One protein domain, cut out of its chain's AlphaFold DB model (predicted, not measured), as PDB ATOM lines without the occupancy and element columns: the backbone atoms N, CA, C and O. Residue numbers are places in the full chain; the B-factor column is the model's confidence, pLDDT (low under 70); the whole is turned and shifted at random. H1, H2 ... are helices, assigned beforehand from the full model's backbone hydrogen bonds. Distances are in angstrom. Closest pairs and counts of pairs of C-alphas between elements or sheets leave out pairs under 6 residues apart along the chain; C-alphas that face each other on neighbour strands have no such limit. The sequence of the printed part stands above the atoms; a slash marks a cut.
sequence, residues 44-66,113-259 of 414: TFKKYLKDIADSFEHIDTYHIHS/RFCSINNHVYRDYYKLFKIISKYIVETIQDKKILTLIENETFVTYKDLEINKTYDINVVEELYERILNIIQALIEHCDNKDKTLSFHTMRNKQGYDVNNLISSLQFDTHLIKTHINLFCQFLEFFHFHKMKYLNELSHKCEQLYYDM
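AT A GLANCE: This is residues 44 to 66 and 113 to 259 of the 414 residues of an uncharacterized protein of viral metagenome (UniProt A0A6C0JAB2). The model is a long, narrow rod: H4 and H5 form a long helical hairpin whose turn makes one tip, H1 and H2 run alongside H5, and short H3 packs on H2 and H4. The printed part has 170 residues with five named helices, H1 to H5, and no named strand: all helix. It is loose, with a radius of gyration of the C-alphas of 21.3 A, and spans 81 by 28 by 20 A.

IN THESE COORDINATES: H1, residues 44 to 66, begins with C-alpha 44 at (-22.261, 7.682, -49.756). H2 is residues 113 to 139, H3 143 to 150, H4 168 to 204, 53.7 A long, and H5 210 to 258, 71.6 A, with C-alpha 258 at (-15.065, -19.021, -73.015).

HOW THE PARTS SIT: H1, H2, H4 and H5 make a bundle, helices side by side. H4, the hub, touches H5 at a shallow tilt of 23 degrees, opposite ways; the closest C-alphas, Cys 189 and Thr 220, are 6.2 A apart. H1 touches H5, closest at Ile 59 and Ser 249, C-alphas 5.4 A apart. Every O i to N i+4 pair is within hydrogen-bond range in H1, H2, H4 and H5; in H3, 2 of 4.

THE WHOLE: Residues 67 to 112 are cut out; C-alphas 66 and 113 are 15.5 A apart. The link H3 to H4 is long. Residues 150 to 153, 159 to 160 and 162 to 163 have pLDDT under 70.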
ATOM      1  N   THR A  44     -22.526   9.127 -49.825       86.38
ATOM      2  CA  THR A  44     -22.261   7.682 -49.756       86.38
ATOM      3  C   THR A  44     -23.479   6.880 -50.208       86.38
ATOM      4  O   THR A  44     -23.350   5.968 -51.022       86.38
ATOM      5  N   PHE A  45     -24.674   7.246 -49.742       85.94
ATOM      6  CA  PHE A  45     -25.899   6.549 -50.133       85.94
ATOM      7  C   PHE A  45     -26.255   6.762 -51.606       85.94
ATOM      8  O   PHE A  45     -26.719   5.824 -52.253       85.94
ATOM      9  N   LYS A  46     -26.002   7.942 -52.176       86.75
ATOM     10  CA  LYS A  46     -26.130   8.155 -53.626       86.75
ATOM     11  C   LYS A  46     -25.168   7.283 -54.420       86.75
ATOM     12  O   LYS A  46     -25.561   6.682 -55.417       86.75
ATOM     13  N   LYS A  47     -23.924   7.174 -53.953       90.69
ATOM     14  CA  LYS A  47     -22.926   6.303 -54.572       90.69
ATOM     15  C   LYS A  47     -23.385   4.841 -54.598       90.69
ATOM     16  O   LYS A  47     -23.231   4.199 -55.624       90.69
ATOM     17  N   TYR A  48     -24.013   4.341 -53.535       90.25
ATOM     18  CA  TYR A  48     -24.526   2.963 -53.496       90.25
ATOM     19  C   TYR A  48     -25.543   2.644 -54.592       90.25
ATOM     20  O   TYR A  48     -25.498   1.560 -55.170       90.25
ATOM     21  N   LEU A  49     -26.457   3.570 -54.886       87.94
ATOM     22  CA  LEU A  49     -27.411   3.384 -55.979       87.94
ATOM     23  C   LEU A  49     -26.691   3.368 -57.330       87.94
ATOM     24  O   LEU A  49     -26.948   2.493 -58.154       87.94
ATOM     25  N   LYS A  50     -25.740   4.290 -57.516       90.50
ATOM     26  CA  LYS A  50     -24.925   4.357 -58.728       90.50
ATOM     27  C   LYS A  50     -24.116   3.077 -58.955       90.50
ATOM     28  O   LYS A  50     -24.138   2.546 -60.055       90.50
ATOM     29  N   ASP A  51     -23.470   2.543 -57.922       92.19
ATOM     30  CA  ASP A  51     -22.677   1.310 -58.017       92.19
ATOM     31  C   ASP A  51     -23.547   0.113 -58.480       92.19
ATOM     32  O   ASP A  51     -23.105  -0.732 -59.267       92.19
ATOM     33  N   ILE A  52     -24.811   0.056 -58.033       90.44
ATOM     34  CA  ILE A  52     -25.791  -0.948 -58.477       90.44
ATOM     35  C   ILE A  52     -26.183  -0.721 -59.943       90.44
ATOM     36  O   ILE A  52     -26.196  -1.685 -60.711       90.44
ATOM     37  N   ALA A  53     -26.485   0.520 -60.333       90.62
ATOM     38  CA  ALA A  53     -26.859   0.874 -61.703       90.62
ATOM     39  C   ALA A  53     -25.725   0.579 -62.703       90.62
ATOM     40  O   ALA A  53     -25.952  -0.098 -63.706       90.62
ATOM     41  N   ASP A  54     -24.490   0.969 -62.377       91.75
ATOM     42  CA  ASP A  54     -23.296   0.701 -63.187       91.75
ATOM     43  C   ASP A  54     -23.097  -0.820 -63.376       91.75
ATOM     44  O   ASP A  54     -22.794  -1.304 -64.470       91.75
ATOM     45  N   SER A  55     -23.331  -1.610 -62.319       91.25
ATOM     46  CA  SER A  55     -23.266  -3.078 -62.390       91.25
ATOM     47  C   SER A  55     -24.364  -3.674 -63.276       91.25
ATOM     48  O   SER A  55     -24.133  -4.674 -63.959       91.25
ATOM     49  N   PHE A  56     -25.563  -3.086 -63.276       91.44
ATOM     50  CA  PHE A  56     -26.660  -3.516 -64.144       91.44
ATOM     51  C   PHE A  56     -26.327  -3.269 -65.615       91.44
ATOM     52  O   PHE A  56     -26.467  -4.187 -66.422       91.44
ATOM     53  N   GLU A  57     -25.840  -2.071 -65.948       91.81
ATOM     54  CA  GLU A  57     -25.432  -1.716 -67.311       91.81
ATOM     55  C   GLU A  57     -24.301  -2.624 -67.812       91.81
ATOM     56  O   GLU A  57     -24.335  -3.122 -68.941       91.81
ATOM     57  N   HIS A  58     -23.322  -2.905 -66.951       91.69
ATOM     58  CA  HIS A  58     -22.217  -3.801 -67.269       91.69
ATOM     59  C   HIS A  58     -22.704  -5.219 -67.616       91.69
ATOM     60  O   HIS A  58     -22.313  -5.777 -68.645       91.69
ATOM     61  N   ILE A  59     -23.590  -5.794 -66.795       92.56
ATOM     62  CA  ILE A  59     -24.158  -7.131 -67.027       92.56
ATOM     63  C   ILE A  59     -25.002  -7.161 -68.307       92.56
ATOM     64  O   ILE A  59     -24.881  -8.103 -69.094       92.56
ATOM     65  N   ASP A  60     -25.840  -6.147 -68.532       91.62
ATOM     66  CA  ASP A  60     -26.705  -6.074 -69.715       91.62
ATOM     67  C   ASP A  60     -25.874  -5.942 -71.002       91.62
ATOM     68  O   ASP A  60     -26.133  -6.632 -71.990       91.62
ATOM     69  N   THR A  61     -24.779  -5.177 -70.951       92.75
ATOM     70  CA  THR A  61     -23.813  -5.078 -72.051       92.75
ATOM     71  C   THR A  61     -23.211  -6.444 -72.388       92.75
ATOM     72  O   THR A  61     -23.274  -6.875 -73.541       92.75
ATOM     73  N   TYR A  62     -22.677  -7.175 -71.404       91.62
ATOM     74  CA  TYR A  62     -22.126  -8.516 -71.646       91.62
ATOM     75  C   TYR A  62     -23.174  -9.511 -72.151       91.62
ATOM     76  O   TYR A  62     -22.849 -10.375 -72.972       91.62
ATOM     77  N   HIS A  63     -24.430  -9.382 -71.718       91.06
ATOM     78  CA  HIS A  63     -25.535 -10.159 -72.270       91.06
ATOM     79  C   HIS A  63     -25.728  -9.892 -73.764       91.06
ATOM     80  O   HIS A  63     -25.713 -10.843 -74.545       91.06
ATOM     81  N   ILE A  64     -25.832  -8.622 -74.169       91.44
ATOM     82  CA  ILE A  64     -26.003  -8.220 -75.574       91.44
ATOM     83  C   ILE A  64     -24.842  -8.740 -76.435       91.44
ATOM     84  O   ILE A  64     -25.061  -9.329 -77.496       91.44
ATOM     85  N   HIS A  65     -23.601  -8.577 -75.965       90.81
ATOM     86  CA  HIS A  65     -22.411  -9.076 -76.666       90.81
ATOM     87  C   HIS A  65     -22.402 -10.598 -76.801       90.81
ATOM     88  O   HIS A  65     -22.098 -11.121 -77.874       90.81
ATOM     89  N   SER A  66     -22.772 -11.317 -75.741       91.44
ATOM     90  CA  SER A  66     -22.846 -12.782 -75.755       91.44
ATOM     91  C   SER A  66     -23.926 -13.287 -76.711       91.44
ATOM     92  O   SER A  66     -23.686 -14.218 -77.477       91.44
ATOM     93  N   ARG A 113     -31.522 -15.000 -63.901       91.88
ATOM     94  CA  ARG A 113     -30.908 -14.644 -62.617       91.88
ATOM     95  C   ARG A 113     -30.785 -13.128 -62.466       91.88
ATOM     96  O   ARG A 113     -31.131 -12.616 -61.405       91.88
ATOM     97  N   PHE A 114     -30.379 -12.414 -63.514       92.31
ATOM     98  CA  PHE A 114     -30.339 -10.953 -63.531       92.31
ATOM     99  C   PHE A 114     -31.717 -10.342 -63.242       92.31
ATOM    100  O   PHE A 114     -31.858  -9.553 -62.307       92.31
ATOM    101  N   CYS A 115     -32.756 -10.777 -63.963       90.31
ATOM    102  CA  CYS A 115     -34.131 -10.322 -63.743       90.31
ATOM    103  C   CYS A 115     -34.605 -10.588 -62.307       90.31
ATOM    104  O   CYS A 115     -35.227  -9.724 -61.689       90.31
ATOM    105  N   SER A 116     -34.271 -11.754 -61.748       90.25
ATOM    106  CA  SER A 116     -34.600 -12.098 -60.363       90.25
ATOM    107  C   SER A 116     -33.892 -11.193 -59.350       90.25
ATOM    108  O   SER A 116     -34.503 -10.837 -58.340       90.25
ATOM    109  N   ILE A 117     -32.628 -10.826 -59.588       91.62
ATOM    110  CA  ILE A 117     -31.896  -9.895 -58.719       91.62
ATOM    111  C   ILE A 117     -32.538  -8.511 -58.795       91.62
ATOM    112  O   ILE A 117     -32.842  -7.945 -57.748       91.62
ATOM    113  N   ASN A 118     -32.813  -8.000 -59.997       90.69
ATOM    114  CA  ASN A 118     -33.469  -6.706 -60.193       90.69
ATOM    115  C   ASN A 118     -34.825  -6.631 -59.461       90.69
ATOM    116  O   ASN A 118     -35.068  -5.735 -58.652       90.69
ATOM    117  N   ASN A 119     -35.667  -7.651 -59.633       89.81
ATOM    118  CA  ASN A 119     -36.939  -7.765 -58.920       89.81
ATOM    119  C   ASN A 119     -36.759  -7.698 -57.387       89.81
ATOM    120  O   ASN A 119     -37.511  -7.039 -56.667       89.81
ATOM    121  N   HIS A 120     -35.715  -8.349 -56.876       90.75
ATOM    122  CA  HIS A 120     -35.387  -8.359 -55.455       90.75
ATOM    123  C   HIS A 120     -34.824  -7.018 -54.954       90.75
ATOM    124  O   HIS A 120     -35.055  -6.671 -53.796       90.75
ATOM    125  N   VAL A 121     -34.100  -6.260 -55.785       91.31
ATOM    126  CA  VAL A 121     -33.658  -4.890 -55.470       91.31
ATOM    127  C   VAL A 121     -34.877  -3.998 -55.252       91.31
ATOM    128  O   VAL A 121     -35.027  -3.421 -54.175       91.31
ATOM    129  N   TYR A 122     -35.794  -3.963 -56.223       91.38
ATOM    130  CA  TYR A 122     -37.021  -3.171 -56.119       91.38
ATOM    131  C   TYR A 122     -37.839  -3.543 -54.876       91.38
ATOM    132  O   TYR A 122     -38.280  -2.675 -54.119       91.38
ATOM    133  N   ARG A 123     -37.997  -4.847 -54.622       91.31
ATOM    134  CA  ARG A 123     -38.712  -5.359 -53.451       91.31
ATOM    135  C   ARG A 123     -38.177  -4.808 -52.135       91.31
ATOM    136  O   ARG A 123     -38.973  -4.425 -51.278       91.31
ATOM    137  N   ASP A 124     -36.863  -4.857 -51.936       91.94
ATOM    138  CA  ASP A 124     -36.255  -4.517 -50.650       91.94
ATOM    139  C   ASP A 124     -36.435  -3.020 -50.356       91.94
ATOM    140  O   ASP A 124     -36.888  -2.661 -49.265       91.94
ATOM    141  N   TYR A 125     -36.225  -2.159 -51.357       92.50
ATOM    142  CA  TYR A 125     -36.491  -0.725 -51.225       92.50
ATOM    143  C   TYR A 125     -37.980  -0.426 -51.026       92.50
ATOM    144  O   TYR A 125     -38.338   0.362 -50.153       92.50
ATOM    145  N   TYR A 126     -38.873  -1.112 -51.741       91.81
ATOM    146  CA  TYR A 126     -40.314  -0.914 -51.579       91.81
ATOM    147  C   TYR A 126     -40.809  -1.325 -50.185       91.81
ATOM    148  O   TYR A 126     -41.624  -0.631 -49.569       91.81
ATOM    149  N   LYS A 127     -40.298  -2.440 -49.647       91.06
ATOM    150  CA  LYS A 127     -40.614  -2.886 -48.281       91.06
ATOM    151  C   LYS A 127     -40.075  -1.903 -47.241       91.06
ATOM    152  O   LYS A 127     -40.804  -1.576 -46.305       91.06
ATOM    153  N   LEU A 128     -38.862  -1.381 -47.428       92.69
ATOM    154  CA  LEU A 128     -38.304  -0.353 -46.549       92.69
ATOM    155  C   LEU A 128     -39.141   0.928 -46.570       92.69
ATOM    156  O   LEU A 128     -39.526   1.417 -45.511       92.69
ATOM    157  N   PHE A 129     -39.508   1.415 -47.757       91.31
ATOM    158  CA  PHE A 129     -40.390   2.570 -47.909       91.31
ATOM    159  C   PHE A 129     -41.711   2.388 -47.145       91.31
ATOM    160  O   PHE A 129     -42.143   3.296 -46.434       91.31
ATOM    161  N   LYS A 130     -42.331   1.200 -47.211       89.94
ATOM    162  CA  LYS A 130     -43.550   0.892 -46.441       89.94
ATOM    163  C   LYS A 130     -43.337   0.928 -44.931       89.94
ATOM    164  O   LYS A 130     -44.189   1.457 -44.220       89.94
ATOM    165  N   ILE A 131     -42.235   0.362 -44.440       90.69
ATOM    166  CA  ILE A 131     -41.912   0.352 -43.005       90.69
ATOM    167  C   ILE A 131     -41.715   1.785 -42.501       90.69
ATOM    168  O   ILE A 131     -42.311   2.165 -41.494       90.69
ATOM    169  N   ILE A 132     -40.944   2.594 -43.234       89.94
ATOM    170  CA  ILE A 132     -40.711   4.007 -42.909       89.94
ATOM    171  C   ILE A 132     -42.030   4.786 -42.932       89.94
ATOM    172  O   ILE A 132     -42.335   5.518 -41.993       89.94
ATOM    173  N   SER A 133     -42.849   4.588 -43.966       87.81
ATOM    174  CA  SER A 133     -44.140   5.270 -44.106       87.81
ATOM    175  C   SER A 133     -45.077   4.964 -42.939       87.81
ATOM    176  O   SER A 133     -45.659   5.877 -42.355       87.81
ATOM    177  N   LYS A 134     -45.182   3.686 -42.549       89.06
ATOM    178  CA  LYS A 134     -45.977   3.265 -41.389       89.06
ATOM    179  C   LYS A 134     -45.485   3.938 -40.105       89.06
ATOM    180  O   LYS A 134     -46.288   4.494 -39.364       89.06
ATOM    181  N   TYR A 135     -44.171   3.932 -39.882       88.62
ATOM    182  CA  TYR A 135     -43.566   4.555 -38.707       88.62
ATOM    183  C   TYR A 135     -43.890   6.053 -38.602       88.62
ATOM    184  O   TYR A 135     -44.256   6.534 -37.529       88.62
ATOM    185  N   ILE A 136     -43.793   6.782 -39.717       86.75
ATOM    186  CA  ILE A 136     -44.065   8.222 -39.758       86.75
ATOM    187  C   ILE A 136     -45.528   8.509 -39.434       86.75
ATOM    188  O   ILE A 136     -45.794   9.365 -38.596       86.75
ATOM    189  N   VAL A 137     -46.464   7.784 -40.050       85.06
ATOM    190  CA  VAL A 137     -47.905   7.973 -39.810       85.06
ATOM    191  C   VAL A 137     -48.273   7.705 -38.346       85.06
ATOM    192  O   VAL A 137     -49.114   8.407 -37.789       85.06
ATOM    193  N   GLU A 138     -47.642   6.715 -37.709       84.75
ATOM    194  CA  GLU A 138     -47.926   6.349 -36.315       84.75
ATOM    195  C   GLU A 138     -47.259   7.288 -35.295       84.75
ATOM    196  O   GLU A 138     -47.831   7.550 -34.237       84.75
ATOM    197  N   THR A 139     -46.065   7.809 -35.596       79.19
ATOM    198  CA  THR A 139     -45.196   8.446 -34.585       79.19
ATOM    199  C   THR A 139     -45.033   9.956 -34.777       79.19
ATOM    200  O   THR A 139     -44.731  10.677 -33.824       79.19
ATOM    201  N   ILE A 140     -45.212  10.474 -35.995       80.31
ATOM    202  CA  ILE A 140     -44.846  11.848 -36.354       80.31
ATOM    203  C   ILE A 140     -46.084  12.635 -36.778       80.31
ATOM    204  O   ILE A 140     -46.775  12.294 -37.726       80.31
ATOM    205  N   GLN A 141     -46.338  13.749 -36.090       74.25
ATOM    206  CA  GLN A 141     -47.477  14.640 -36.365       74.25
ATOM    207  C   GLN A 141     -47.123  15.809 -37.305       74.25
ATOM    208  O   GLN A 141     -47.934  16.714 -37.517       74.25
ATOM    209  N   ASP A 142     -45.902  15.835 -37.846       76.00
ATOM    210  CA  ASP A 142     -45.444  16.906 -38.729       76.00
ATOM    211  C   ASP A 142     -46.065  16.770 -40.126       76.00
ATOM    212  O   ASP A 142     -45.749  15.855 -40.892       76.00
ATOM    213  N   LYS A 143     -46.936  17.725 -40.471       73.75
ATOM    214  CA  LYS A 143     -47.653  17.758 -41.752       73.75
ATOM    215  C   LYS A 143     -46.713  17.767 -42.957       73.75
ATOM    216  O   LYS A 143     -47.074  17.209 -43.984       73.75
ATOM    217  N   LYS A 144     -45.521  18.366 -42.846       74.50
ATOM    218  CA  LYS A 144     -44.562  18.410 -43.963       74.50
ATOM    219  C   LYS A 144     -44.047  17.017 -44.317       74.50
ATOM    220  O   LYS A 144     -43.902  16.694 -45.489       74.50
ATOM    221  N   ILE A 145     -43.817  16.182 -43.307       76.62
ATOM    222  CA  ILE A 145     -43.299  14.824 -43.490       76.62
ATOM    223  C   ILE A 145     -44.419  13.896 -43.964       76.62
ATOM    224  O   ILE A 145     -44.199  13.096 -44.869       76.62
ATOM    225  N   LEU A 146     -45.646  14.070 -43.455       77.25
ATOM    226  CA  LEU A 146     -46.812  13.335 -43.959       77.25
ATOM    227  C   LEU A 146     -47.070  13.589 -45.451       77.25
ATOM    228  O   LEU A 146     -47.313  12.641 -46.195       77.25
ATOM    229  N   THR A 147     -46.940  14.835 -45.923       74.50
ATOM    230  CA  THR A 147     -47.141  15.142 -47.352       74.50
ATOM    231  C   THR A 147     -46.123  14.468 -48.276       74.50
ATOM    232  O   THR A 147     -46.397  14.288 -49.458       74.50
ATOM    233  N   LEU A 148     -44.959  14.056 -47.761       72.69
ATOM    234  CA  LEU A 148     -43.987  13.284 -48.536       72.69
ATOM    235  C   LEU A 148     -44.440  11.824 -48.730       72.69
ATOM    236  O   LEU A 148     -43.963  11.152 -49.634       72.69
ATOM    237  N   ILE A 149     -45.382  11.318 -47.939       73.38
ATOM    238  CA  ILE A 149     -45.858   9.929 -48.042       73.38
ATOM    239  C   ILE A 149     -47.155   9.844 -48.854       73.38
ATOM    240  O   ILE A 149     -47.347   8.899 -49.612       73.38
ATOM    241  N   GLU A 150     -48.043  10.831 -48.719       64.94
ATOM    242  CA  GLU A 150     -49.406  10.780 -49.276       64.94
ATOM    243  C   GLU A 150     -49.482  10.915 -50.809       64.94
ATOM    244  O   GLU A 150     -50.495  10.550 -51.403       64.94
ATOM    245  N   ASN A 151     -48.433  11.422 -51.461       59.09
ATOM    246  CA  ASN A 151     -48.506  11.864 -52.857       59.09
ATOM    247  C   ASN A 151     -48.090  10.822 -53.914       59.09
ATOM    248  O   ASN A 151     -48.242  11.098 -55.101       59.09
ATOM    249  N   GLU A 152     -47.582   9.643 -53.539       60.50
ATOM    250  CA  GLU A 152     -46.950   8.730 -54.507       60.50
ATOM    251  C   GLU A 152     -47.504   7.304 -54.474       60.50
ATOM    252  O   GLU A 152     -47.489   6.600 -53.463       60.50
ATOM    253  N   THR A 153     -47.952   6.850 -55.644       64.56
ATOM    254  CA  THR A 153     -48.435   5.490 -55.881       64.56
ATOM    255  C   THR A 153     -47.376   4.681 -56.624       64.56
ATOM    256  O   THR A 153     -47.453   4.509 -57.841       64.56
ATOM    257  N   PHE A 154     -46.385   4.161 -55.902       74.50
ATOM    258  CA  PHE A 154     -45.489   3.147 -56.464       74.50
ATOM    259  C   PHE A 154     -46.258   1.851 -56.748       74.50
ATOM    260  O   PHE A 154     -47.154   1.460 -55.987       74.50
ATOM    261  N   VAL A 155     -45.895   1.160 -57.834       74.88
ATOM    262  CA  VAL A 155     -46.500  -0.129 -58.196       74.88
ATOM    263  C   VAL A 155     -46.364  -1.094 -57.023       74.88
ATOM    264  O   VAL A 155     -45.286  -1.303 -56.477       74.88
ATOM    265  N   THR A 156     -47.473  -1.701 -56.608       74.75
ATOM    266  CA  THR A 156     -47.418  -2.624 -55.475       74.75
ATOM    267  C   THR A 156     -46.599  -3.851 -55.839       74.75
ATOM    268  O   THR A 156     -46.932  -4.574 -56.781       74.75
ATOM    269  N   TYR A 157     -45.544  -4.094 -55.063       73.25
ATOM    270  CA  TYR A 157     -44.785  -5.329 -55.157       73.25
ATOM    271  C   TYR A 157     -45.670  -6.533 -54.822       73.25
ATOM    272  O   TYR A 157     -46.341  -6.543 -53.787       73.25
ATOM    273  N   LYS A 158     -45.631  -7.561 -55.669       75.50
ATOM    274  CA  LYS A 158     -46.307  -8.841 -55.445       75.50
ATOM    275  C   LYS A 158     -45.261  -9.945 -55.336       75.50
ATOM    276  O   LYS A 158     -44.567 -10.213 -56.312       75.50
ATOM    277  N   ASP A 159     -45.193 -10.620 -54.188       68.56
ATOM    278  CA  ASP A 159     -44.196 -11.679 -53.941       68.56
ATOM    279  C   ASP A 159     -44.344 -12.891 -54.891       68.56
ATOM    280  O   ASP A 159     -43.388 -13.630 -55.101       68.56
ATOM    281  N   LEU A 160     -45.516 -13.073 -55.510       65.25
ATOM    282  CA  LEU A 160     -45.805 -14.160 -56.458       65.25
ATOM    283  C   LEU A 160     -45.239 -13.916 -57.874       65.25
ATOM    284  O   LEU A 160     -45.065 -14.865 -58.636       65.25
ATOM    285  N   GLU A 161     -44.941 -12.667 -58.250       70.38
ATOM    286  CA  GLU A 161     -44.473 -12.307 -59.600       70.38
ATOM    287  C   GLU A 161     -42.929 -12.306 -59.663       70.38
ATOM    288  O   GLU A 161     -42.287 -11.264 -59.802       70.38
ATOM    289  N   ILE A 162     -42.315 -13.493 -59.561       65.88
ATOM    290  CA  ILE A 162     -40.846 -13.675 -59.480       65.88
ATOM    291  C   ILE A 162     -40.112 -13.170 -60.739       65.88
ATOM    292  O   ILE A 162     -39.003 -12.647 -60.639       65.88
ATOM    293  N   ASN A 163     -40.745 -13.256 -61.914       60.69
ATOM    294  CA  ASN A 163     -40.129 -12.903 -63.201       60.69
ATOM    295  C   ASN A 163     -40.418 -11.468 -63.663       60.69
ATOM    296  O   ASN A 163     -40.070 -11.106 -64.786       60.69
ATOM    297  N   LYS A 164     -41.079 -10.649 -62.840       74.19
ATOM    298  CA  LYS A 164     -41.368  -9.267 -63.217       74.19
ATOM    299  C   LYS A 164     -40.102  -8.426 -63.142       74.19
ATOM    300  O   LYS A 164     -39.477  -8.320 -62.090       74.19
ATOM    301  N   THR A 165     -39.745  -7.817 -64.263       73.62
ATOM    302  CA  THR A 165     -38.643  -6.864 -64.358       73.62
ATOM    303  C   THR A 165     -39.165  -5.462 -64.092       73.62
ATOM    304  O   THR A 165     -40.122  -5.026 -64.736       73.62
ATOM    305  N   TYR A 166     -38.541  -4.769 -63.148       79.00
ATOM    306  CA  TYR A 166     -38.793  -3.355 -62.897       79.00
ATOM    307  C   TYR A 166     -37.728  -2.538 -63.618       79.00
ATOM    308  O   TYR A 166     -36.577  -2.966 -63.709       79.00
ATOM    309  N   ASP A 167     -38.121  -1.396 -64.164       81.62
ATOM    310  CA  ASP A 167     -37.161  -0.474 -64.753       81.62
ATOM    311  C   ASP A 167     -36.275   0.112 -63.645       81.62
ATOM    312  O   ASP A 167     -36.774   0.441 -62.563       81.62
ATOM    313  N   ILE A 168     -34.974   0.226 -63.914       80.62
ATOM    314  CA  ILE A 168     -34.007   0.776 -62.963       80.62
ATOM    315  C   ILE A 168     -34.394   2.206 -62.583       80.62
ATOM    316  O   ILE A 168     -34.362   2.532 -61.405       80.62
ATOM    317  N   ASN A 169     -34.922   2.989 -63.528       85.50
ATOM    318  CA  ASN A 169     -35.392   4.358 -63.288       85.50
ATOM    319  C   ASN A 169     -36.424   4.426 -62.145       85.50
ATOM    320  O   ASN A 169     -36.360   5.288 -61.275       85.50
ATOM    321  N   VAL A 170     -37.347   3.459 -62.088       87.06
ATOM    322  CA  VAL A 170     -38.369   3.393 -61.028       87.06
ATOM    323  C   VAL A 170     -37.747   3.020 -59.677       87.06
ATOM    324  O   VAL A 170     -38.221   3.451 -58.624       87.06
ATOM    325  N   VAL A 171     -36.695   2.197 -59.687       87.31
ATOM    326  CA  VAL A 171     -35.923   1.866 -58.481       87.31
ATOM    327  C   VAL A 171     -35.171   3.099 -57.977       87.31
ATOM    328  O   VAL A 171     -35.158   3.336 -56.769       87.31
ATOM    329  N   GLU A 172     -34.581   3.883 -58.880       88.44
ATOM    330  CA  GLU A 172     -33.864   5.115 -58.551       88.44
ATOM    331  C   GLU A 172     -34.796   6.148 -57.915       88.44
ATOM    332  O   GLU A 172     -34.515   6.612 -56.811       88.44
ATOM    333  N   GLU A 173     -35.953   6.417 -58.527       88.62
ATOM    334  CA  GLU A 173     -36.972   7.320 -57.973       88.62
ATOM    335  C   GLU A 173     -37.403   6.898 -56.557       88.62
ATOM    336  O   GLU A 173     -37.471   7.711 -55.631       88.62
ATOM    337  N   LEU A 174     -37.654   5.600 -56.361       89.75
ATOM    338  CA  LEU A 174     -38.025   5.046 -55.060       89.75
ATOM    339  C   LEU A 174     -36.900   5.201 -54.025       89.75
ATOM    340  O   LEU A 174     -37.161   5.494 -52.856       89.75
ATOM    341  N   TYR A 175     -35.651   4.998 -54.433       90.06
ATOM    342  CA  TYR A 175     -34.499   5.139 -53.554       90.06
ATOM    343  C   TYR A 175     -34.260   6.598 -53.158       90.06
ATOM    344  O   TYR A 175     -34.127   6.898 -51.970       90.06
ATOM    345  N   GLU A 176     -34.279   7.522 -54.122       89.62
ATOM    346  CA  GLU A 176     -34.194   8.962 -53.861       89.62
ATOM    347  C   GLU A 176     -35.291   9.413 -52.903       89.62
ATOM    348  O   GLU A 176     -35.056  10.207 -51.986       89.62
ATOM    349  N   ARG A 177     -36.489   8.845 -53.051       87.81
ATOM    350  CA  ARG A 177     -37.597   9.118 -52.151       87.81
ATOM    351  C   ARG A 177     -37.314   8.698 -50.716       87.81
ATOM    352  O   ARG A 177     -37.552   9.485 -49.797       87.81
ATOM    353  N   ILE A 178     -36.798   7.488 -50.517       90.75
ATOM    354  CA  ILE A 178     -36.402   6.997 -49.192       90.75
ATOM    355  C   ILE A 178     -35.360   7.933 -48.575       90.75
ATOM    356  O   ILE A 178     -35.506   8.318 -47.413       90.75
ATOM    357  N   LEU A 179     -34.359   8.359 -49.348       89.94
ATOM    358  CA  LEU A 179     -33.338   9.280 -48.853       89.94
ATOM    359  C   LEU A 179     -33.918  10.644 -48.464       89.94
ATOM    360  O   LEU A 179     -33.584  11.164 -47.402       89.94
ATOM    361  N   ASN A 180     -34.825  11.199 -49.270       88.81
ATOM    362  CA  ASN A 180     -35.500  12.462 -48.963       88.81
ATOM    363  C   ASN A 180     -36.333  12.370 -47.674       88.81
ATOM    364  O   ASN A 180     -36.371  13.315 -46.887       88.81
ATOM    365  N   ILE A 181     -36.982  11.227 -47.428       87.88
ATOM    366  CA  ILE A 181     -37.727  10.991 -46.188       87.88
ATOM    367  C   ILE A 181     -36.775  10.898 -44.992       87.88
ATOM    368  O   ILE A 181     -37.029  11.529 -43.968       87.88
ATOM    369  N   ILE A 182     -35.671  10.157 -45.115       87.81
ATOM    370  CA  ILE A 182     -34.656  10.061 -44.055       87.81
ATOM    371  C   ILE A 182     -34.081  11.449 -43.737       87.81
ATOM    372  O   ILE A 182     -33.980  11.809 -42.566       87.81
ATOM    373  N   GLN A 183     -33.795  12.263 -44.753       87.75
ATOM    374  CA  GLN A 183     -33.331  13.639 -44.574       87.75
ATOM    375  C   GLN A 183     -34.356  14.494 -43.811       87.75
ATOM    376  O   GLN A 183     -34.006  15.160 -42.837       87.75
ATOM    377  N   ALA A 184     -35.637  14.424 -44.183       86.31
ATOM    378  CA  ALA A 184     -36.699  15.139 -43.478       86.31
ATOM    379  C   ALA A 184     -36.848  14.683 -42.011       86.31
ATOM    380  O   ALA A 184     -37.132  15.496 -41.128       86.31
ATOM    381  N   LEU A 185     -36.630  13.393 -41.727       86.06
ATOM    382  CA  LEU A 185     -36.619  12.853 -40.365       86.06
ATOM    383  C   LEU A 185     -35.441  13.375 -39.537       86.06
ATOM    384  O   LEU A 185     -35.623  13.702 -38.362       86.06
ATOM    385  N   ILE A 186     -34.255  13.483 -40.137       86.19
ATOM    386  CA  ILE A 186     -33.071  14.061 -39.488       86.19
ATOM    387  C   ILE A 186     -33.333  15.530 -39.141       86.19
ATOM    388  O   ILE A 186     -33.171  15.926 -37.989       86.19
ATOM    389  N   GLU A 187     -33.856  16.316 -40.085       86.44
ATOM    390  CA  GLU A 187     -34.209  17.721 -39.843       86.44
ATOM    391  C   GLU A 187     -35.262  17.882 -38.734       86.44
ATOM    392  O   GLU A 187     -35.206  18.817 -37.927       86.44
ATOM    393  N   HIS A 188     -36.223  16.958 -38.652       85.44
ATOM    394  CA  HIS A 188     -37.205  16.928 -37.570       85.44
ATOM    395  C   HIS A 188     -36.560  16.643 -36.207       85.44
ATOM    396  O   HIS A 188     -36.884  17.318 -35.224       85.44
ATOM    397  N   CYS A 189     -35.628  15.689 -36.145       85.50
ATOM    398  CA  CYS A 189     -34.829  15.419 -34.950       85.50
ATOM    399  C   CYS A 189     -34.018  16.645 -34.522       85.50
ATOM    400  O   CYS A 189     -34.071  17.019 -33.352       85.50
ATOM    401  N   ASP A 190     -33.356  17.329 -35.455       84.44
ATOM    402  CA  ASP A 190     -32.562  18.524 -35.157       84.44
ATOM    403  C   ASP A 190     -33.422  19.663 -34.595       84.44
ATOM    404  O   ASP A 190     -33.024  20.384 -33.673       84.44
ATOM    405  N   ASN A 191     -34.639  19.837 -35.113       84.56
ATOM    406  CA  ASN A 191     -35.583  20.826 -34.593       84.56
ATOM    407  C   ASN A 191     -36.089  20.461 -33.186       84.56
ATOM    408  O   ASN A 191     -36.234  21.343 -32.326       84.56
ATOM    409  N   LYS A 192     -36.304  19.168 -32.913       82.00
ATOM    410  CA  LYS A 192     -36.613  18.675 -31.564       82.00
ATOM    411  C   LYS A 192     -35.443  18.866 -30.602       82.00
ATOM    412  O   LYS A 192     -35.667  19.335 -29.488       82.00
ATOM    413  N   ASP A 193     -34.208  18.624 -31.033       82.50
ATOM    414  CA  ASP A 193     -33.003  18.854 -30.229       82.50
ATOM    415  C   ASP A 193     -32.803  20.338 -29.888       82.50
ATOM    416  O   ASP A 193     -32.497  20.684 -28.743       82.50
ATOM    417  N   LYS A 194     -33.062  21.252 -30.834       84.38
ATOM    418  CA  LYS A 194     -33.058  22.704 -30.560       84.38
ATOM    419  C   LYS A 194     -34.086  23.069 -29.489       84.38
ATOM    420  O   LYS A 194     -33.767  23.796 -28.548       84.38
ATOM    421  N   THR A 195     -35.296  22.525 -29.583       81.38
ATOM    422  CA  THR A 195     -36.362  22.747 -28.592       81.38
ATOM    423  C   THR A 195     -35.974  22.182 -27.222       81.38
ATOM    424  O   THR A 195     -36.128  22.844 -26.193       81.38
ATOM    425  N   LEU A 196     -35.374  20.991 -27.200       83.00
ATOM    426  CA  LEU A 196     -34.851  20.365 -25.993       83.00
ATOM    427  C   LEU A 196     -33.750  21.212 -25.335       83.00
ATOM    428  O   LEU A 196     -33.737  21.371 -24.111       83.00
ATOM    429  N   SER A 197     -32.857  21.807 -26.130       80.75
ATOM    430  CA  SER A 197     -31.800  22.693 -25.632       80.75
ATOM    431  C   SER A 197     -32.378  23.939 -24.942       80.75
ATOM    432  O   SER A 197     -31.913  24.325 -23.866       80.75
ATOM    433  N   PHE A 198     -33.464  24.501 -25.486       81.88
ATOM    434  CA  PHE A 198     -34.185  25.627 -24.897       81.88
ATOM    435  C   PHE A 198     -34.829  25.258 -23.553       81.88
ATOM    436  O   PHE A 198     -34.668  25.983 -22.567       81.88
ATOM    437  N   HIS A 199     -35.501  24.104 -23.467       79.50
ATOM    438  CA  HIS A 199     -36.065  23.623 -22.200       79.50
ATOM    439  C   HIS A 199     -34.980  23.315 -21.163       79.50
ATOM    440  O   HIS A 199     -35.131  23.663 -19.991       79.50
ATOM    441  N   THR A 200     -33.845  22.764 -21.597       78.19
ATOM    442  CA  THR A 200     -32.673  22.525 -20.742       78.19
ATOM    443  C   THR A 200     -32.086  23.833 -20.210       78.19
ATOM    444  O   THR A 200     -31.692  23.908 -19.047       78.19
ATOM    445  N   MET A 201     -32.063  24.894 -21.023       80.19
ATOM    446  CA  MET A 201     -31.635  26.223 -20.585       80.19
ATOM    447  C   MET A 201     -32.582  26.807 -19.530       80.19
ATOM    448  O   MET A 201     -32.111  27.320 -18.518       80.19
ATOM    449  N   ARG A 202     -33.903  26.677 -19.708       75.50
ATOM    450  CA  ARG A 202     -34.887  27.103 -18.695       75.50
ATOM    451  C   ARG A 202     -34.744  26.316 -17.393       75.50
ATOM    452  O   ARG A 202     -34.805  26.903 -16.321       75.50
ATOM    453  N   ASN A 203     -34.462  25.021 -17.460       79.56
ATOM    454  CA  ASN A 203     -34.180  24.229 -16.262       79.56
ATOM    455  C   ASN A 203     -32.963  24.760 -15.486       79.56
ATOM    456  O   ASN A 203     -33.016  24.940 -14.274       79.56
ATOM    457  N   LYS A 204     -31.888  25.130 -16.199       78.62
ATOM    458  CA  LYS A 204     -30.704  25.771 -15.596       78.62
ATOM    459  C   LYS A 204     -31.005  27.136 -14.961       78.62
ATOM    460  O   LYS A 204     -30.265  27.559 -14.082       78.62
ATOM    461  N   GLN A 205     -32.074  27.812 -15.383       84.06
ATOM    462  CA  GLN A 205     -32.559  29.064 -14.787       84.06
ATOM    463  C   GLN A 205     -33.447  28.844 -13.545       84.06
ATOM    464  O   GLN A 205     -33.929  29.819 -12.976       84.06
ATOM    465  N   GLY A 206     -33.663  27.593 -13.116       77.75
ATOM    466  CA  GLY A 206     -34.394  27.246 -11.891       77.75
ATOM    467  C   GLY A 206     -35.844  26.791 -12.093       77.75
ATOM    468  O   GLY A 206     -36.544  26.572 -11.109       77.75
ATOM    469  N   TYR A 207     -36.314  26.637 -13.337       80.44
ATOM    470  CA  TYR A 207     -37.634  26.054 -13.614       80.44
ATOM    471  C   TYR A 207     -37.591  24.526 -13.471       80.44
ATOM    472  O   TYR A 207     -36.789  23.893 -14.145       80.44
ATOM    473  N   ASP A 208     -38.484  23.910 -12.691       79.81
ATOM    474  CA  ASP A 208     -38.552  22.442 -12.586       79.81
ATOM    475  C   ASP A 208     -39.254  21.819 -13.804       79.81
ATOM    476  O   ASP A 208     -40.461  21.583 -13.824       79.81
ATOM    477  N   VAL A 209     -38.483  21.609 -14.870       84.81
ATOM    478  CA  VAL A 209     -38.942  20.986 -16.123       84.81
ATOM    479  C   VAL A 209     -38.184  19.690 -16.423       84.81
ATOM    480  O   VAL A 209     -38.164  19.231 -17.565       84.81
ATOM    481  N   ASN A 210     -37.567  19.077 -15.406       82.62
ATOM    482  CA  ASN A 210     -36.743  17.872 -15.552       82.62
ATOM    483  C   ASN A 210     -37.514  16.705 -16.177       82.62
ATOM    484  O   ASN A 210     -37.055  16.137 -17.163       82.62
ATOM    485  N   ASN A 211     -38.714  16.401 -15.672       85.12
ATOM    486  CA  ASN A 211     -39.536  15.318 -16.220       85.12
ATOM    487  C   ASN A 211     -39.916  15.555 -17.689       85.12
ATOM    488  O   ASN A 211     -39.926  14.617 -18.483       85.12
ATOM    489  N   LEU A 212     -40.180  16.809 -18.071       82.75
ATOM    490  CA  LEU A 212     -40.469  17.166 -19.459       82.75
ATOM    491  C   LEU A 212     -39.235  16.977 -20.352       82.75
ATOM    492  O   LEU A 212     -39.349  16.416 -21.438       82.75
ATOM    493  N   ILE A 213     -38.057  17.403 -19.888       84.69
ATOM    494  CA  ILE A 213     -36.784  17.198 -20.597       84.69
ATOM    495  C   ILE A 213     -36.521  15.707 -20.793       84.69
ATOM    496  O   ILE A 213     -36.199  15.301 -21.904       84.69
ATOM    497  N   SER A 214     -36.693  14.890 -19.749       83.94
ATOM    498  CA  SER A 214     -36.490  13.443 -19.833       83.94
ATOM    499  C   SER A 214     -37.453  12.775 -20.817       83.94
ATOM    500  O   SER A 214     -37.019  11.941 -21.608       83.94
ATOM    501  N   SER A 215     -38.730  13.171 -20.828       85.38
ATOM    502  CA  SER A 215     -39.704  12.658 -21.802       85.38
ATOM    503  C   SER A 215     -39.333  13.043 -23.238       85.38
ATOM    504  O   SER A 215     -39.299  12.188 -24.116       85.38
ATOM    505  N   LEU A 216     -38.987  14.312 -23.481       83.75
ATOM    506  CA  LEU A 216     -38.593  14.783 -24.814       83.75
ATOM    507  C   LEU A 216     -37.277  14.150 -25.292       83.75
ATOM    508  O   LEU A 216     -37.123  13.872 -26.479       83.75
ATOM    509  N   GLN A 217     -36.329  13.905 -24.384       84.62
ATOM    510  CA  GLN A 217     -35.096  13.172 -24.680       84.62
ATOM    511  C   GLN A 217     -35.381  11.745 -25.129       84.62
ATOM    512  O   GLN A 217     -34.783  11.287 -26.100       84.62
ATOM    513  N   PHE A 218     -36.284  11.057 -24.430       86.56
ATOM    514  CA  PHE A 218     -36.686   9.705 -24.786       86.56
ATOM    515  C   PHE A 218     -37.315   9.659 -26.184       86.56
ATOM    516  O   PHE A 218     -36.864   8.881 -27.025       86.56
ATOM    517  N   ASP A 219     -38.272  10.546 -26.468       85.00
ATOM    518  CA  ASP A 219     -38.943  10.597 -27.771       85.00
ATOM    519  C   ASP A 219     -37.962  10.894 -28.912       85.00
ATOM    520  O   ASP A 219     -37.978  10.231 -29.949       85.00
ATOM    521  N   THR A 220     -37.067  11.871 -28.731       85.00
ATOM    522  CA  THR A 220     -36.054  12.202 -29.743       85.00
ATOM    523  C   THR A 220     -35.062  11.059 -29.938       85.00
ATOM    524  O   THR A 220     -34.684  10.750 -31.068       85.00
ATOM    525  N   HIS A 221     -34.663  10.386 -28.858       85.62
ATOM    526  CA  HIS A 221     -33.787   9.227 -28.956       85.62
ATOM    527  C   HIS A 221     -34.443   8.078 -29.728       85.62
ATOM    528  O   HIS A 221     -33.789   7.470 -30.576       85.62
ATOM    529  N   LEU A 222     -35.730   7.813 -29.495       88.00
ATOM    530  CA  LEU A 222     -36.469   6.776 -30.208       88.00
ATOM    531  C   LEU A 222     -36.448   7.012 -31.725       88.00
ATOM    532  O   LEU A 222     -36.163   6.081 -32.484       88.00
ATOM    533  N   ILE A 223     -36.679   8.260 -32.153       87.00
ATOM    534  CA  ILE A 223     -36.644   8.643 -33.571       87.00
ATOM    535  C   ILE A 223     -35.234   8.475 -34.144       87.00
ATOM    536  O   ILE A 223     -35.079   7.860 -35.197       87.00
ATOM    537  N   LYS A 224     -34.192   8.934 -33.439       87.50
ATOM    538  CA  LYS A 224     -32.795   8.749 -33.874       87.50
ATOM    539  C   LYS A 224     -32.428   7.277 -34.056       87.50
ATOM    540  O   LYS A 224     -31.795   6.921 -35.046       87.50
ATOM    541  N   THR A 225     -32.865   6.414 -33.143       87.50
ATOM    542  CA  THR A 225     -32.629   4.969 -33.240       87.50
ATOM    543  C   THR A 225     -33.327   4.363 -34.461       87.50
ATOM    544  O   THR A 225     -32.739   3.524 -35.139       87.50
ATOM    545  N   HIS A 226     -34.542   4.816 -34.790       89.38
ATOM    546  CA  HIS A 226     -35.251   4.367 -35.994       89.38
ATOM    547  C   HIS A 226     -34.574   4.851 -37.279       89.38
ATOM    548  O   HIS A 226     -34.406   4.062 -38.205       89.38
ATOM    549  N   ILE A 227     -34.114   6.106 -37.322       89.00
ATOM    550  CA  ILE A 227     -33.325   6.631 -38.448       89.00
ATOM    551  C   ILE A 227     -32.075   5.772 -38.664       89.00
ATOM    552  O   ILE A 227     -31.827   5.323 -39.780       89.00
ATOM    553  N   ASN A 228     -31.324   5.486 -37.597       88.56
ATOM    554  CA  ASN A 228     -30.133   4.644 -37.682       88.56
ATOM    555  C   ASN A 228     -30.455   3.235 -38.207       88.56
ATOM    556  O   ASN A 228     -29.738   2.718 -39.059       88.56
ATOM    557  N   LEU A 229     -31.559   2.635 -37.756       89.38
ATOM    558  CA  LEU A 229     -32.012   1.337 -38.258       89.38
ATOM    559  C   LEU A 229     -32.304   1.375 -39.769       89.38
ATOM    560  O   LEU A 229     -31.912   0.464 -40.496       89.38
ATOM    561  N   PHE A 230     -32.951   2.435 -40.262       92.31
ATOM    562  CA  PHE A 230     -33.218   2.593 -41.694       92.31
ATOM    563  C   PHE A 230     -31.929   2.748 -42.510       92.31
ATOM    564  O   PHE A 230     -31.803   2.121 -43.562       92.31
ATOM    565  N   CYS A 231     -30.949   3.507 -42.013       88.94
ATOM    566  CA  CYS A 231     -29.631   3.623 -42.643       88.94
ATOM    567  C   CYS A 231     -28.906   2.269 -42.702       88.94
ATOM    568  O   CYS A 231     -28.406   1.885 -43.757       88.94
ATOM    569  N   GLN A 232     -28.928   1.503 -41.608       89.94
ATOM    570  CA  GLN A 232     -28.342   0.160 -41.563       89.94
ATOM    571  C   GLN A 232     -29.006  -0.795 -42.563       89.94
ATOM    572  O   GLN A 232     -28.322  -1.600 -43.195       89.94
ATOM    573  N   PHE A 233     -30.325  -0.697 -42.761       92.75
ATOM    574  CA  PHE A 233     -31.005  -1.469 -43.802       92.75
ATOM    575  C   PHE A 233     -30.531  -1.094 -45.209       92.75
ATOM    576  O   PHE A 233     -30.293  -1.995 -46.013       92.75
ATOM    577  N   LEU A 234     -30.341   0.195 -45.506       91.00
ATOM    578  CA  LEU A 234     -29.822   0.637 -46.805       91.00
ATOM    579  C   LEU A 234     -28.406   0.110 -47.070       91.00
ATOM    580  O   LEU A 234     -28.144  -0.421 -48.151       91.00
ATOM    581  N   GLU A 235     -27.517   0.201 -46.080       90.19
ATOM    582  CA  GLU A 235     -26.157  -0.347 -46.162       90.19
ATOM    583  C   GLU A 235     -26.175  -1.861 -46.392       90.19
ATOM    584  O   GLU A 235     -25.497  -2.376 -47.287       90.19
ATOM    585  N   PHE A 236     -27.000  -2.578 -45.624       92.19
ATOM    586  CA  PHE A 236     -27.155  -4.022 -45.747       92.19
ATOM    587  C   PHE A 236     -27.667  -4.430 -47.134       92.19
ATOM    588  O   PHE A 236     -27.123  -5.354 -47.749       92.19
ATOM    589  N   PHE A 237     -28.682  -3.736 -47.660       92.31
ATOM    590  CA  PHE A 237     -29.216  -4.012 -48.992       92.31
ATOM    591  C   PHE A 237     -28.160  -3.800 -50.068       92.31
ATOM    592  O   PHE A 237     -27.957  -4.698 -50.885       92.31
ATOM    593  N   HIS A 238     -27.453  -2.669 -50.035       91.81
ATOM    594  CA  HIS A 238     -26.383  -2.382 -50.983       91.81
ATOM    595  C   HIS A 238     -25.301  -3.469 -50.956       91.81
ATOM    596  O   HIS A 238     -25.016  -4.087 -51.985       91.81
ATOM    597  N   PHE A 239     -24.757  -3.773 -49.772       90.75
ATOM    598  CA  PHE A 239     -23.709  -4.781 -49.605       90.75
ATOM    599  C   PHE A 239     -24.122  -6.137 -50.188       90.75
ATOM    600  O   PHE A 239     -23.377  -6.776 -50.938       90.75
ATOM    601  N   HIS A 240     -25.340  -6.574 -49.874       90.38
ATOM    602  CA  HIS A 240     -25.834  -7.869 -50.307       90.38
ATOM    603  C   HIS A 240     -26.121  -7.920 -51.813       90.38
ATOM    604  O   HIS A 240     -25.814  -8.916 -52.468       90.38
ATOM    605  N   LYS A 241     -26.679  -6.847 -52.386       91.38
ATOM    606  CA  LYS A 241     -26.977  -6.781 -53.821       91.38
ATOM    607  C   LYS A 241     -25.716  -6.706 -54.660       91.38
ATOM    608  O   LYS A 241     -25.595  -7.484 -55.603       91.38
ATOM    609  N   MET A 242     -24.743  -5.897 -54.255       92.88
ATOM    610  CA  MET A 242     -23.445  -5.846 -54.927       92.88
ATOM    611  C   MET A 242     -22.735  -7.196 -54.918       92.88
ATOM    612  O   MET A 242     -22.145  -7.580 -55.924       92.88
ATOM    613  N   LYS A 243     -22.829  -7.974 -53.831       93.31
ATOM    614  CA  LYS A 243     -22.270  -9.334 -53.799       93.31
ATOM    615  C   LYS A 243     -22.829 -10.210 -54.930       93.31
ATOM    616  O   LYS A 243     -22.048 -10.841 -55.638       93.31
ATOM    617  N   TYR A 244     -24.149 -10.241 -55.107       93.44
ATOM    618  CA  TYR A 244     -24.781 -11.065 -56.143       93.44
ATOM    619  C   TYR A 244     -24.558 -10.542 -57.558       93.44
ATOM    620  O   TYR A 244     -24.369 -11.339 -58.475       93.44
ATOM    621  N   LEU A 245     -24.565  -9.220 -57.735       93.44
ATOM    622  CA  LEU A 245     -24.311  -8.600 -59.032       93.44
ATOM    623  C   LEU A 245     -22.881  -8.847 -59.489       93.44
ATOM    624  O   LEU A 245     -22.687  -9.285 -60.614       93.44
ATOM    625  N   ASN A 246     -21.896  -8.684 -58.606       93.38
ATOM    626  CA  ASN A 246     -20.501  -8.979 -58.921       93.38
ATOM    627  C   ASN A 246     -20.293 -10.455 -59.290       93.38
ATOM    628  O   ASN A 246     -19.575 -10.762 -60.239       93.38
ATOM    629  N   GLU A 247     -20.936 -11.378 -58.567       93.56
ATOM    630  CA  GLU A 247     -20.863 -12.807 -58.887       93.56
ATOM    631  C   GLU A 247     -21.465 -13.115 -60.266       93.56
ATOM    632  O   GLU A 247     -20.888 -13.880 -61.039       93.56
ATOM    633  N   LEU A 248     -22.618 -12.521 -60.586       94.12
ATOM    634  CA  LEU A 248     -23.260 -12.696 -61.885       94.12
ATOM    635  C   LEU A 248     -22.447 -12.053 -63.011       94.12
ATOM    636  O   LEU A 248     -22.236 -12.685 -64.039       94.12
ATOM    637  N   SER A 249     -21.948 -10.839 -62.789       93.94
ATOM    638  CA  SER A 249     -21.090 -10.104 -63.716       93.94
ATOM    639  C   SER A 249     -19.873 -10.926 -64.112       93.94
ATOM    640  O   SER A 249     -19.613 -11.108 -65.297       93.94
ATOM    641  N   HIS A 250     -19.177 -11.497 -63.128       93.50
ATOM    642  CA  HIS A 250     -18.016 -12.336 -63.391       93.50
ATOM    643  C   HIS A 250     -18.371 -13.579 -64.218       93.50
ATOM    644  O   HIS A 250     -17.637 -13.938 -65.132       93.50
ATOM    645  N   LYS A 251     -19.517 -14.215 -63.943       94.38
ATOM    646  CA  LYS A 251     -19.997 -15.371 -64.718       94.38
ATOM    647  C   LYS A 251     -20.343 -15.000 -66.162       94.38
ATOM    648  O   LYS A 251     -20.020 -15.760 -67.069       94.38
ATOM    649  N   CYS A 252     -20.970 -13.845 -66.386       92.31
ATOM    650  CA  CYS A 252     -21.256 -13.345 -67.732       92.31
ATOM    651  C   CYS A 252     -19.968 -13.026 -68.504       92.31
ATOM    652  O   CYS A 252     -19.848 -13.394 -69.670       92.31
ATOM    653  N   GLU A 253     -18.998 -12.391 -67.846       93.00
ATOM    654  CA  GLU A 253     -17.685 -12.090 -68.420       93.00
ATOM    655  C   GLU A 253     -16.935 -13.376 -68.801       93.00
ATOM    656  O   GLU A 253     -16.481 -13.517 -69.936       93.00
ATOM    657  N   GLN A 254     -16.862 -14.347 -67.886       92.75
ATOM    658  CA  GLN A 254     -16.254 -15.656 -68.140       92.75
ATOM    659  C   GLN A 254     -16.897 -16.353 -69.337       92.75
ATOM    660  O   GLN A 254     -16.197 -16.738 -70.268       92.75
ATOM    661  N   LEU A 255     -18.230 -16.433 -69.360       92.00
ATOM    662  CA  LEU A 255     -18.963 -17.055 -70.459       92.00
ATOM    663  C   LEU A 255     -18.647 -16.397 -71.808       92.00
ATOM    664  O   LEU A 255     -18.484 -17.095 -72.807       92.00
ATOM    665  N   TYR A 256     -18.540 -15.066 -71.851       91.94
ATOM    666  CA  TYR A 256     -18.193 -14.349 -73.075       91.94
ATOM    667  C   TYR A 256     -16.797 -14.725 -73.597       91.94
ATOM    668  O   TYR A 256     -16.626 -14.931 -74.805       91.94
ATOM    669  N   TYR A 257     -15.808 -14.832 -72.706       90.50
ATOM    670  CA  TYR A 257     -14.438 -15.206 -73.068       90.50
ATOM    671  C   TYR A 257     -14.272 -16.701 -73.375       90.50
ATOM    672  O   TYR A 257     -13.456 -17.040 -74.228       90.50
ATOM    673  N   ASP A 258     -15.065 -17.575 -72.752       89.44
ATOM    674  CA  ASP A 258     -15.065 -19.021 -73.015       89.44
ATOM    675  C   ASP A 258     -15.652 -19.376 -74.394       89.44
ATOM    676  O   ASP A 258     -15.395 -20.456 -74.931       89.44
ATOM    677  N   MET A 259     -16.458 -18.488 -74.988       90.62
ATOM    678  CA  MET A 259     -16.943 -18.667 -76.358       90.62
ATOM    679  C   MET A 259     -15.810 -18.459 -77.379       90.62
ATOM    680  O   MET A 259     -15.017 -17.523 -77.217       90.62
TER     681      MET A 259